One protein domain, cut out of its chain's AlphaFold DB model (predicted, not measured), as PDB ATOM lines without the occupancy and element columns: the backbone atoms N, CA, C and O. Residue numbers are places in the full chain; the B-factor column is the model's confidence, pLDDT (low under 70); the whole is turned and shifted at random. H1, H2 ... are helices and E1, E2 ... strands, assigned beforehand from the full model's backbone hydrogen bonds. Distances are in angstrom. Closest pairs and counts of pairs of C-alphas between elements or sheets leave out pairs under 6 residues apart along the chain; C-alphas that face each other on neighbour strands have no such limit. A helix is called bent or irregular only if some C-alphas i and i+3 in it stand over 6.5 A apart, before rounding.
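This is residues 5 to 65 and 142 to 164 of the 166 residues of a protein of Colletotrichum graminicola (strain M1.001 / M2 / FGSC 10212) (UniProt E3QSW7). With little regular structure, a short hairpin, E1 and E2, sits between two helices, H1 and H2, amid long loops. The printed part has 84 residues, 28 of them in named elements, in the order H1, E1, E2, H2: mixed helices and strands, the two-stranded sheet antiparallel. It is compact, with a radius of gyration of the C-alphas of 12.4 A, and spans 33 by 27 by 23 A.

E1 is residues 42 to 44 and E2 residues 60 to 62. H1, residues 14 to 24, is 15.3 A long from C-alpha 14 at (23.536, 41.271, 4.875); it is irregular, but only just, C-alphas 16 and 19 being 6.6 A apart. H2, residues 143 to 153, is 15.2 A long and ends at C-alpha 153, (-1.346, 36.526, 14.449).

In the hairpin E1 and E2, N 44 and O 60 are within hydrogen-bond range, 2.8 A. The closest C-alphas of E2 and H2, Leu 61 and Ala 147, are 7.3 A apart; those of H1 and E2, Pro 19 and Met 60, 7.7 A. H1 and H2 are apart. Every O i to N i+4 pair is within range in H2, 5 of 7 in H1.

Residues 66 to 141 are cut out, with 12.8 A between C-alphas 65 and 142. The links H1 to E1 and E1 to E2 are long. Residue 164 has pLDDT under 70.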
ATOM      1  N   ALA A   5      13.252  40.774   1.193       96.00
ATOM      2  CA  ALA A   5      14.563  40.647   0.569       96.00
ATOM      3  C   ALA A   5      15.168  39.247   0.719       96.00
ATOM      4  O   ALA A   5      14.980  38.557   1.722       96.00
ATOM      5  N   TYR A   6      15.905  38.858  -0.318       95.88
ATOM      6  CA  TYR A   6      16.767  37.685  -0.383       95.88
ATOM      7  C   TYR A   6      17.925  38.022  -1.326       95.88
ATOM      8  O   TYR A   6      17.708  38.385  -2.482       95.88
ATOM      9  N   PHE A   7      19.141  37.949  -0.813       95.25
ATOM     10  CA  PHE A   7      20.408  38.134  -1.509       95.25
ATOM     11  C   PHE A   7      21.035  36.794  -1.930       95.25
ATOM     12  O   PHE A   7      21.674  36.697  -2.978       95.25
ATOM     13  N   GLY A   8      20.871  35.748  -1.117       93.31
ATOM     14  CA  GLY A   8      21.451  34.420  -1.296       93.31
ATOM     15  C   GLY A   8      22.926  34.349  -0.905       93.31
ATOM     16  O   GLY A   8      23.283  33.699   0.076       93.31
ATOM     17  N   ARG A   9      23.808  35.014  -1.661       91.19
ATOM     18  CA  ARG A   9      25.264  35.039  -1.401       91.19
ATOM     19  C   ARG A   9      25.662  36.241  -0.544       91.19
ATOM     20  O   ARG A   9      26.449  37.080  -0.975       91.19
ATOM     21  N   GLY A  10      25.032  36.358   0.622       87.25
ATOM     22  CA  GLY A  10      25.256  37.455   1.557       87.25
ATOM     23  C   GLY A  10      26.562  37.339   2.346       87.25
ATOM     24  O   GLY A  10      27.308  36.365   2.251       87.25
ATOM     25  N   THR A  11      26.814  38.354   3.163       89.94
ATOM     26  CA  THR A  11      27.800  38.336   4.252       89.94
ATOM     27  C   THR A  11      27.061  38.175   5.587       89.94
ATOM     28  O   THR A  11      25.839  38.356   5.616       89.94
ATOM     29  N   PRO A  12      27.754  37.930   6.714       87.50
ATOM     30  CA  PRO A  12      27.118  37.945   8.035       87.50
ATOM     31  C   PRO A  12      26.329  39.230   8.345       87.50
ATOM     32  O   PRO A  12      25.412  39.204   9.159       87.50
ATOM     33  N   ASN A  13      26.645  40.338   7.665       88.38
ATOM     34  CA  ASN A  13      25.991  41.631   7.856       88.38
ATOM     35  C   ASN A  13      24.741  41.813   6.980       88.38
ATOM     36  O   ASN A  13      23.861  42.593   7.327       88.38
ATOM     37  N   THR A  14      24.633  41.110   5.849       91.44
ATOM     38  CA  THR A  14      23.536  41.271   4.875       91.44
ATOM     39  C   THR A  14      22.131  41.214   5.490       91.44
ATOM     40  O   THR A  14      21.367  42.148   5.241       91.44
ATOM     41  N   PRO A  15      21.762  40.201   6.304       85.56
ATOM     42  CA  PRO A  15      20.428  40.146   6.906       85.56
ATOM     43  C   PRO A  15      20.083  41.376   7.757       85.56
ATOM     44  O   PRO A  15      18.932  41.809   7.780       85.56
ATOM     45  N   TYR A  16      21.083  41.925   8.443       86.25
ATOM     46  CA  TYR A  16      20.953  43.048   9.364       86.25
ATOM     47  C   TYR A  16      20.960  44.405   8.651       86.25
ATOM     48  O   TYR A  16      20.367  45.359   9.130       86.25
ATOM     49  N   LEU A  17      21.565  44.507   7.471       91.19
ATOM     50  CA  LEU A  17      21.575  45.764   6.722       91.19
ATOM     51  C   LEU A  17      20.251  46.039   6.001       91.19
ATOM     52  O   LEU A  17      19.945  47.192   5.703       91.19
ATOM     53  N   PHE A  18      19.441  45.019   5.704       93.50
ATOM     54  CA  PHE A  18      18.204  45.236   4.952       93.50
ATOM     55  C   PHE A  18      17.200  46.186   5.621       93.50
ATOM     56  O   PHE A  18      16.726  47.081   4.915       93.50
ATOM     57  N   PRO A  19      16.883  46.068   6.927       91.31
ATOM     58  CA  PRO A  19      16.002  47.026   7.591       91.31
ATOM     59  C   PRO A  19      16.516  48.467   7.496       91.31
ATOM     60  O   PRO A  19      15.740  49.367   7.179       91.31
ATOM     61  N   GLU A  20      17.819  48.691   7.699       90.62
ATOM     62  CA  GLU A  20      18.430  50.023   7.590       90.62
ATOM     63  C   GLU A  20      18.318  50.585   6.168       90.62
ATOM     64  O   GLU A  20      17.893  51.727   5.977       90.62
ATOM     65  N   VAL A  21      18.631  49.764   5.158       92.50
ATOM     66  CA  VAL A  21      18.523  50.146   3.744       92.50
ATOM     67  C   VAL A  21      17.081  50.507   3.399       92.50
ATOM     68  O   VAL A  21      16.836  51.587   2.865       92.50
ATOM     69  N   TRP A  22      16.104  49.668   3.745       93.94
ATOM     70  CA  TRP A  22      14.696  49.967   3.472       93.94
ATOM     71  C   TRP A  22      14.218  51.232   4.179       93.94
ATOM     72  O   TRP A  22      13.542  52.052   3.554       93.94
ATOM     73  N   LYS A  23      14.626  51.434   5.437       90.19
ATOM     74  CA  LYS A  23      14.313  52.640   6.208       90.19
ATOM     75  C   LYS A  23      14.875  53.897   5.541       90.19
ATOM     76  O   LYS A  23      14.141  54.867   5.376       90.19
ATOM     77  N   SER A  24      16.134  53.869   5.090       93.31
ATOM     78  CA  SER A  24      16.755  54.993   4.364       93.31
ATOM     79  C   SER A  24      16.067  55.317   3.033       93.31
ATOM     80  O   SER A  24      16.064  56.467   2.601       93.31
ATOM     81  N   LEU A  25      15.438  54.319   2.408       94.50
ATOM     82  CA  LEU A  25      14.665  54.473   1.176       94.50
ATOM     83  C   LEU A  25      13.185  54.827   1.431       94.50
ATOM     84  O   LEU A  25      12.413  54.913   0.475       94.50
ATOM     85  N   GLY A  26      12.759  54.989   2.691       93.12
ATOM     86  CA  GLY A  26      11.361  55.248   3.059       93.12
ATOM     87  C   GLY A  26      10.404  54.097   2.715       93.12
ATOM     88  O   GLY A  26       9.219  54.319   2.475       93.12
ATOM     89  N   GLY A  27      10.924  52.872   2.616       92.12
ATOM     90  CA  GLY A  27      10.177  51.687   2.217       92.12
ATOM     91  C   GLY A  27       9.671  50.856   3.388       92.12
ATOM     92  O   GLY A  27      10.355  50.691   4.392       92.12
ATOM     93  N   GLU A  28       8.508  50.234   3.207       93.19
ATOM     94  CA  GLU A  28       8.030  49.177   4.099       93.19
ATOM     95  C   GLU A  28       8.861  47.900   3.907       93.19
ATOM     96  O   GLU A  28       9.039  47.432   2.776       93.19
ATOM     97  N   PHE A  29       9.329  47.307   5.007       95.12
ATOM     98  CA  PHE A  29      10.066  46.047   4.997       95.12
ATOM     99  C   PHE A  29       9.399  45.016   5.904       95.12
ATOM    100  O   PHE A  29       9.350  45.157   7.123       95.12
ATOM    101  N   LEU A  30       8.848  43.967   5.294       96.56
ATOM    102  CA  LEU A  30       8.040  42.973   5.986       96.56
ATOM    103  C   LEU A  30       8.836  41.747   6.426       96.56
ATOM    104  O   LEU A  30       8.516  41.224   7.493       96.56
ATOM    105  N   TRP A  31       9.814  41.273   5.643       96.69
ATOM    106  CA  TRP A  31      10.610  40.087   5.994       96.69
ATOM    107  C   TRP A  31      11.968  40.003   5.273       96.69
ATOM    108  O   TRP A  31      12.164  40.585   4.205       96.69
ATOM    109  N   SER A  32      12.869  39.179   5.811       96.25
ATOM    110  CA  SER A  32      14.083  38.692   5.139       96.25
ATOM    111  C   SER A  32      14.013  37.179   4.985       96.25
ATOM    112  O   SER A  32      13.478  36.482   5.844       96.25
ATOM    113  N   SER A  33      14.548  36.668   3.881       96.50
ATOM    114  CA  SER A  33      14.763  35.234   3.663       96.50
ATOM    115  C   SER A  33      16.249  34.853   3.670       96.50
ATOM    116  O   SER A  33      16.598  33.782   3.186       96.50
ATOM    117  N   GLU A  34      17.130  35.701   4.218       94.56
ATOM    118  CA  GLU A  34      18.571  35.427   4.392       94.56
ATOM    119  C   GLU A  34      18.861  34.434   5.532       94.56
ATOM    120  O   GLU A  34      19.676  34.689   6.417       94.56
ATOM    121  N   CYS A  35      18.175  33.292   5.535       93.44
ATOM    122  CA  CYS A  35      18.416  32.184   6.451       93.44
ATOM    123  C   CYS A  35      17.881  30.867   5.866       93.44
ATOM    124  O   CYS A  35      17.042  30.870   4.964       93.44
ATOM    125  N   TYR A  36      18.377  29.740   6.383       94.25
ATOM    126  CA  TYR A  36      18.062  28.387   5.889       94.25
ATOM    127  C   TYR A  36      17.895  27.378   7.038       94.25
ATOM    128  O   TYR A  36      18.233  26.208   6.891       94.25
ATOM    129  N   ASN A  37      17.520  27.858   8.222       94.31
ATOM    130  CA  ASN A  37      17.747  27.167   9.494       94.31
ATOM    131  C   ASN A  37      16.471  26.753  10.238       94.31
ATOM    132  O   ASN A  37      16.580  26.383  11.402       94.31
ATOM    133  N   ASP A  38      15.296  26.862   9.619       96.06
ATOM    134  CA  ASP A  38      14.024  26.487  10.242       96.06
ATOM    135  C   ASP A  38      12.944  26.228   9.174       96.06
ATOM    136  O   ASP A  38      13.056  26.710   8.042       96.06
ATOM    137  N   ASP A  39      11.888  25.513   9.554       96.50
ATOM    138  CA  ASP A  39      10.708  25.214   8.733       96.50
ATOM    139  C   ASP A  39       9.524  26.141   9.056       96.50
ATOM    140  O   ASP A  39       8.474  26.072   8.408       96.50
ATOM    141  N   VAL A  40       9.667  27.035  10.042       96.25
ATOM    142  CA  VAL A  40       8.675  28.066  10.381       96.25
ATOM    143  C   VAL A  40       9.283  29.475  10.365       96.25
ATOM    144  O   VAL A  40      10.475  29.648  10.620       96.25
ATOM    145  N   PRO A  41       8.497  30.521  10.046       96.56
ATOM    146  CA  PRO A  41       8.945  31.898  10.215       96.56
ATOM    147  C   PRO A  41       9.170  32.252  11.685       96.56
ATOM    148  O   PRO A  41       8.439  31.790  12.560       96.56
ATOM    149  N   TYR A  42      10.120  33.145  11.946       95.50
ATOM    150  CA  TYR A  42      10.462  33.558  13.302       95.50
ATOM    151  C   TYR A  42      10.966  34.998  13.359       95.50
ATOM    152  O   TYR A  42      11.401  35.564  12.356       95.50
ATOM    153  N   TRP A  43      10.903  35.613  14.537       95.31
ATOM    154  CA  TRP A  43      11.370  36.982  14.740       95.31
ATOM    155  C   TRP A  43      12.824  37.019  15.196       95.31
ATOM    156  O   TRP A  43      13.313  36.093  15.820       95.31
ATOM    157  N   LEU A  44      13.536  38.106  14.941       92.06
ATOM    158  CA  LEU A  44      14.845  38.357  15.534       92.06
ATOM    159  C   LEU A  44      14.873  39.747  16.146       92.06
ATOM    160  O   LEU A  44      14.356  40.695  15.560       92.06
ATOM    161  N   ASP A  45      15.511  39.861  17.309       91.81
ATOM    162  CA  ASP A  45      15.876  41.166  17.849       91.81
ATOM    163  C   ASP A  45      16.969  41.770  16.955       91.81
ATOM    164  O   ASP A  45      17.943  41.096  16.597       91.81
ATOM    165  N   LEU A  46      16.830  43.046  16.607       89.69
ATOM    166  CA  LEU A  46      17.852  43.764  15.858       89.69
ATOM    167  C   LEU A  46      18.928  44.293  16.822       89.69
ATOM    168  O   LEU A  46      18.584  44.978  17.786       89.69
ATOM    169  N   PRO A  47      20.231  44.017  16.598       87.81
ATOM    170  CA  PRO A  47      21.278  44.367  17.561       87.81
ATOM    171  C   PRO A  47      21.333  45.850  17.962       87.81
ATOM    172  O   PRO A  47      21.588  46.150  19.126       87.81
ATOM    173  N   TRP A  48      21.065  46.776  17.036       88.31
ATOM    174  CA  TRP A  48      21.060  48.225  17.300       88.31
ATOM    175  C   TRP A  48      19.796  48.723  18.008       88.31
ATOM    176  O   TRP A  48      19.767  49.857  18.476       88.31
ATOM    177  N   GLU A  49      18.747  47.904  18.113       91.69
ATOM    178  CA  GLU A  49      17.531  48.259  18.853       91.69
ATOM    179  C   GLU A  49      17.653  47.974  20.357       91.69
ATOM    180  O   GLU A  49      16.751  48.313  21.120       91.69
ATOM    181  N   LYS A  50      18.762  47.370  20.808       90.12
ATOM    182  CA  LYS A  50      18.965  46.950  22.202       90.12
ATOM    183  C   LYS A  50      18.819  48.090  23.214       90.12
ATOM    184  O   LYS A  50      18.321  47.854  24.310       90.12
ATOM    185  N   ASP A  51      19.229  49.298  22.852       92.75
ATOM    186  CA  ASP A  51      19.168  50.458  23.747       92.75
ATOM    187  C   ASP A  51      17.878  51.279  23.559       92.75
ATOM    188  O   ASP A  51      17.642  52.250  24.278       92.75
ATOM    189  N   LEU A  52      17.012  50.887  22.614       92.62
ATOM    190  CA  LEU A  52      15.703  51.508  22.437       92.62
ATOM    191  C   LEU A  52      14.713  51.010  23.504       92.62
ATOM    192  O   LEU A  52      14.779  49.832  23.897       92.62
ATOM    193  N   PRO A  53      13.754  51.865  23.915       93.69
ATOM    194  CA  PRO A  53      12.575  51.434  24.658       93.69
ATOM    195  C   PRO A  53      11.875  50.265  23.956       93.69
ATOM    196  O   PRO A  53      11.826  50.218  22.727       93.69
ATOM    197  N   GLU A  54      11.336  49.316  24.724       91.25
ATOM    198  CA  GLU A  54      10.751  48.081  24.178       91.25
ATOM    199  C   GLU A  54       9.609  48.342  23.186       91.25
ATOM    200  O   GLU A  54       9.518  47.655  22.173       91.25
ATOM    201  N   ASP A  55       8.803  49.385  23.414       90.50
ATOM    202  CA  ASP A  55       7.704  49.815  22.536       90.50
ATOM    203  C   ASP A  55       8.175  50.444  21.211       90.50
ATOM    204  O   ASP A  55       7.363  50.706  20.323       90.50
ATOM    205  N   LYS A  56       9.479  50.711  21.078       91.25
ATOM    206  CA  LYS A  56      10.113  51.266  19.872       91.25
ATOM    207  C   LYS A  56      10.926  50.244  19.089       91.25
ATOM    208  O   LYS A  56      11.460  50.602  18.043       91.25
ATOM    209  N   ARG A  57      11.053  49.010  19.582       92.25
ATOM    210  CA  ARG A  57      11.757  47.941  18.866       92.25
ATOM    211  C   ARG A  57      10.815  47.301  17.859       92.25
ATOM    212  O   ARG A  57       9.706  46.910  18.217       92.25
ATOM    213  N   GLU A  58      11.264  47.146  16.622       89.88
ATOM    214  CA  GLU A  58      10.457  46.548  15.556       89.88
ATOM    215  C   GLU A  58      10.874  45.105  15.255       89.88
ATOM    216  O   GLU A  58      10.068  44.322  14.740       89.88
ATOM    217  N   GLY A  59      12.115  44.742  15.601       92.50
ATOM    218  CA  GLY A  59      12.678  43.438  15.297       92.50
ATOM    219  C   GLY A  59      12.694  43.151  13.796       92.50
ATOM    220  O   GLY A  59      12.510  44.022  12.943       92.50
ATOM    221  N   MET A  60      12.923  41.889  13.449       94.06
ATOM    222  CA  MET A  60      12.997  41.477  12.058       94.06
ATOM    223  C   MET A  60      12.399  40.096  11.831       94.06
ATOM    224  O   MET A  60      12.872  39.107  12.385       94.06
ATOM    225  N   LEU A  61      11.366  40.020  10.988       96.44
ATOM    226  CA  LEU A  61      10.756  38.747  10.622       96.44
ATOM    227  C   LEU A  61      11.636  38.025   9.603       96.44
ATOM    228  O   LEU A  61      11.886  38.522   8.500       96.44
ATOM    229  N   PHE A  62      12.055  36.824   9.961       96.31
ATOM    230  CA  PHE A  62      12.738  35.900   9.079       96.31
ATOM    231  C   PHE A  62      11.732  34.878   8.558       96.31
ATOM    232  O   PHE A  62      10.983  34.265   9.314       96.31
ATOM    233  N   ILE A  63      11.706  34.708   7.238       97.62
ATOM    234  CA  ILE A  63      10.996  33.621   6.564       97.62
ATOM    235  C   ILE A  63      12.065  32.763   5.895       97.62
ATOM    236  O   ILE A  63      12.530  33.153   4.813       97.62
ATOM    237  N   PRO A  64      12.457  31.632   6.508       96.50
ATOM    238  CA  PRO A  64      13.519  30.786   5.991       96.50
ATOM    239  C   PRO A  64      13.353  30.397   4.525       96.50
ATOM    240  O   PRO A  64      12.247  30.258   3.989       96.50
ATOM    241  N   TYR A  65      14.489  30.267   3.859       95.44
ATOM    242  CA  TYR A  65      14.638  29.722   2.519       95.44
ATOM    243  C   TYR A  65      15.278  28.332   2.593       95.44
ATOM    244  O   TYR A  65      15.539  27.824   3.677       95.44
ATOM    245  N   THR A 142       2.119  33.342  -1.109       97.88
ATOM    246  CA  THR A 142       3.309  34.179  -1.297       97.88
ATOM    247  C   THR A 142       3.995  34.460   0.035       97.88
ATOM    248  O   THR A 142       3.342  34.584   1.070       97.88
ATOM    249  N   ARG A 143       5.312  34.701   0.012       97.75
ATOM    250  CA  ARG A 143       6.054  35.153   1.206       97.75
ATOM    251  C   ARG A 143       5.494  36.432   1.814       97.75
ATOM    252  O   ARG A 143       5.465  36.563   3.028       97.75
ATOM    253  N   ARG A 144       4.982  37.348   0.986       98.00
ATOM    254  CA  ARG A 144       4.303  38.560   1.465       98.00
ATOM    255  C   ARG A 144       3.083  38.215   2.315       98.00
ATOM    256  O   ARG A 144       2.866  38.847   3.342       98.00
ATOM    257  N   ALA A 145       2.281  37.246   1.883       98.38
ATOM    258  CA  ALA A 145       1.103  36.819   2.627       98.38
ATOM    259  C   ALA A 145       1.489  36.092   3.925       98.38
ATOM    260  O   ALA A 145       0.890  36.381   4.956       98.38
ATOM    261  N   ILE A 146       2.537  35.258   3.909       98.31
ATOM    262  CA  ILE A 146       3.109  34.658   5.129       98.31
ATOM    263  C   ILE A 146       3.573  35.755   6.094       98.31
ATOM    264  O   ILE A 146       3.189  35.749   7.257       98.31
ATOM    265  N   ALA A 147       4.327  36.748   5.611       98.06
ATOM    266  CA  ALA A 147       4.820  37.845   6.442       98.06
ATOM    267  C   ALA A 147       3.681  38.637   7.096       98.06
ATOM    268  O   ALA A 147       3.744  38.959   8.282       98.06
ATOM    269  N   LYS A 148       2.617  38.921   6.336       97.94
ATOM    270  CA  LYS A 148       1.416  39.581   6.860       97.94
ATOM    271  C   LYS A 148       0.688  38.716   7.888       97.94
ATOM    272  O   LYS A 148       0.312  39.236   8.931       97.94
ATOM    273  N   HIS A 149       0.536  37.419   7.619       97.62
ATOM    274  CA  HIS A 149      -0.087  36.474   8.546       97.62
ATOM    275  C   HIS A 149       0.679  36.390   9.872       97.62
ATOM    276  O   HIS A 149       0.061  36.476  10.931       97.62
ATOM    277  N   MET A 150       2.012  36.298   9.814       96.81
ATOM    278  CA  MET A 150       2.871  36.312  10.999       96.81
ATOM    279  C   MET A 150       2.714  37.615  11.775       96.81
ATOM    280  O   MET A 150       2.456  37.588  12.968       96.81
ATOM    281  N   ARG A 151       2.782  38.767  11.103       95.06
ATOM    282  CA  ARG A 151       2.635  40.076  11.755       95.06
ATOM    283  C   ARG A 151       1.277  40.283  12.425       95.06
ATOM    284  O   ARG A 151       1.226  40.985  13.428       95.06
ATOM    285  N   SER A 152       0.201  39.695  11.899       96.88
ATOM    286  CA  SER A 152      -1.140  39.843  12.478       96.88
ATOM    287  C   SER A 152      -1.450  38.843  13.595       96.88
ATOM    288  O   SER A 152      -2.127  39.215  14.545       96.88
ATOM    289  N   HIS A 153      -0.992  37.591  13.492       95.38
ATOM    290  CA  HIS A 153      -1.346  36.526  14.449       95.38
ATOM    291  C   HIS A 153      -0.235  36.228  15.464       95.38
ATOM    292  O   HIS A 153      -0.516  35.780  16.570       95.38
ATOM    293  N   PHE A 154       1.016  36.511  15.102       93.69
ATOM    294  CA  PHE A 154       2.213  36.243  15.896       93.69
ATOM    295  C   PHE A 154       3.117  37.488  15.911       93.69
ATOM    296  O   PHE A 154       4.224  37.452  15.362       93.69
ATOM    297  N   PRO A 155       2.649  38.626  16.461       93.38
ATOM    298  CA  PRO A 155       3.403  39.875  16.432       93.38
ATOM    299  C   PRO A 155       4.730  39.754  17.191       93.38
ATOM    300  O   PRO A 155       4.859  38.964  18.130       93.38
ATOM    301  N   TYR A 156       5.709  40.562  16.782       94.81
ATOM    302  CA  TYR A 156       7.011  40.641  17.439       94.81
ATOM    303  C   TYR A 156       6.866  40.968  18.928       94.81
ATOM    304  O   TYR A 156       6.078  41.831  19.317       94.81
ATOM    305  N   LYS A 157       7.662  40.279  19.748       92.69
ATOM    306  CA  LYS A 157       7.842  40.565  21.171       92.69
ATOM    307  C   LYS A 157       9.343  40.663  21.460       92.69
ATOM    308  O   LYS A 157      10.044  39.690  21.156       92.69
ATOM    309  N   PRO A 158       9.837  41.785  22.015       91.25
ATOM    310  CA  PRO A 158      11.255  41.976  22.311       91.25
ATOM    311  C   PRO A 158      11.858  40.908  23.228       91.25
ATOM    312  O   PRO A 158      11.155  40.150  23.894       91.25
ATOM    313  N   ASN A 159      13.192  40.881  23.296       85.56
ATOM    314  CA  ASN A 159      13.958  40.044  24.230       85.56
ATOM    315  C   ASN A 159      13.661  38.547  24.059       85.56
ATOM    316  O   ASN A 159      13.652  37.776  25.029       85.56
ATOM    317  N   ARG A 160      13.420  38.134  22.809       81.00
ATOM    318  CA  ARG A 160      13.113  36.748  22.434       81.00
ATOM    319  C   ARG A 160      11.857  36.166  23.084       81.00
ATOM    320  O   ARG A 160      11.692  34.947  23.110       81.00
ATOM    321  N   GLU A 161      10.952  36.990  23.604       83.62
ATOM    322  CA  GLU A 161       9.722  36.484  24.224       83.62
ATOM    323  C   GLU A 161       8.812  35.751  23.237       83.62
ATOM    324  O   GLU A 161       8.060  34.861  23.633       83.62
ATOM    325  N   TRP A 162       8.934  36.051  21.944       72.81
ATOM    326  CA  TRP A 162       8.250  35.327  20.876       72.81
ATOM    327  C   TRP A 162       8.609  33.824  20.830       72.81
ATOM    328  O   TRP A 162       7.810  33.047  20.326       72.81
ATOM    329  N   MET A 163       9.750  33.398  21.401       72.62
ATOM    330  CA  MET A 163      10.124  31.976  21.517       72.62
ATOM    331  C   MET A 163       9.506  31.266  22.724       72.62
ATOM    332  O   MET A 163       9.524  30.044  22.783       72.62
ATOM    333  N   ARG A 164       8.993  31.995  23.722       68.88
ATOM    334  CA  ARG A 164       8.573  31.392  25.002       68.88
ATOM    335  C   ARG A 164       7.187  30.737  24.962       68.88
ATOM    336  O   ARG A 164       6.783  30.151  25.959       68.88
TER     337      ARG A 164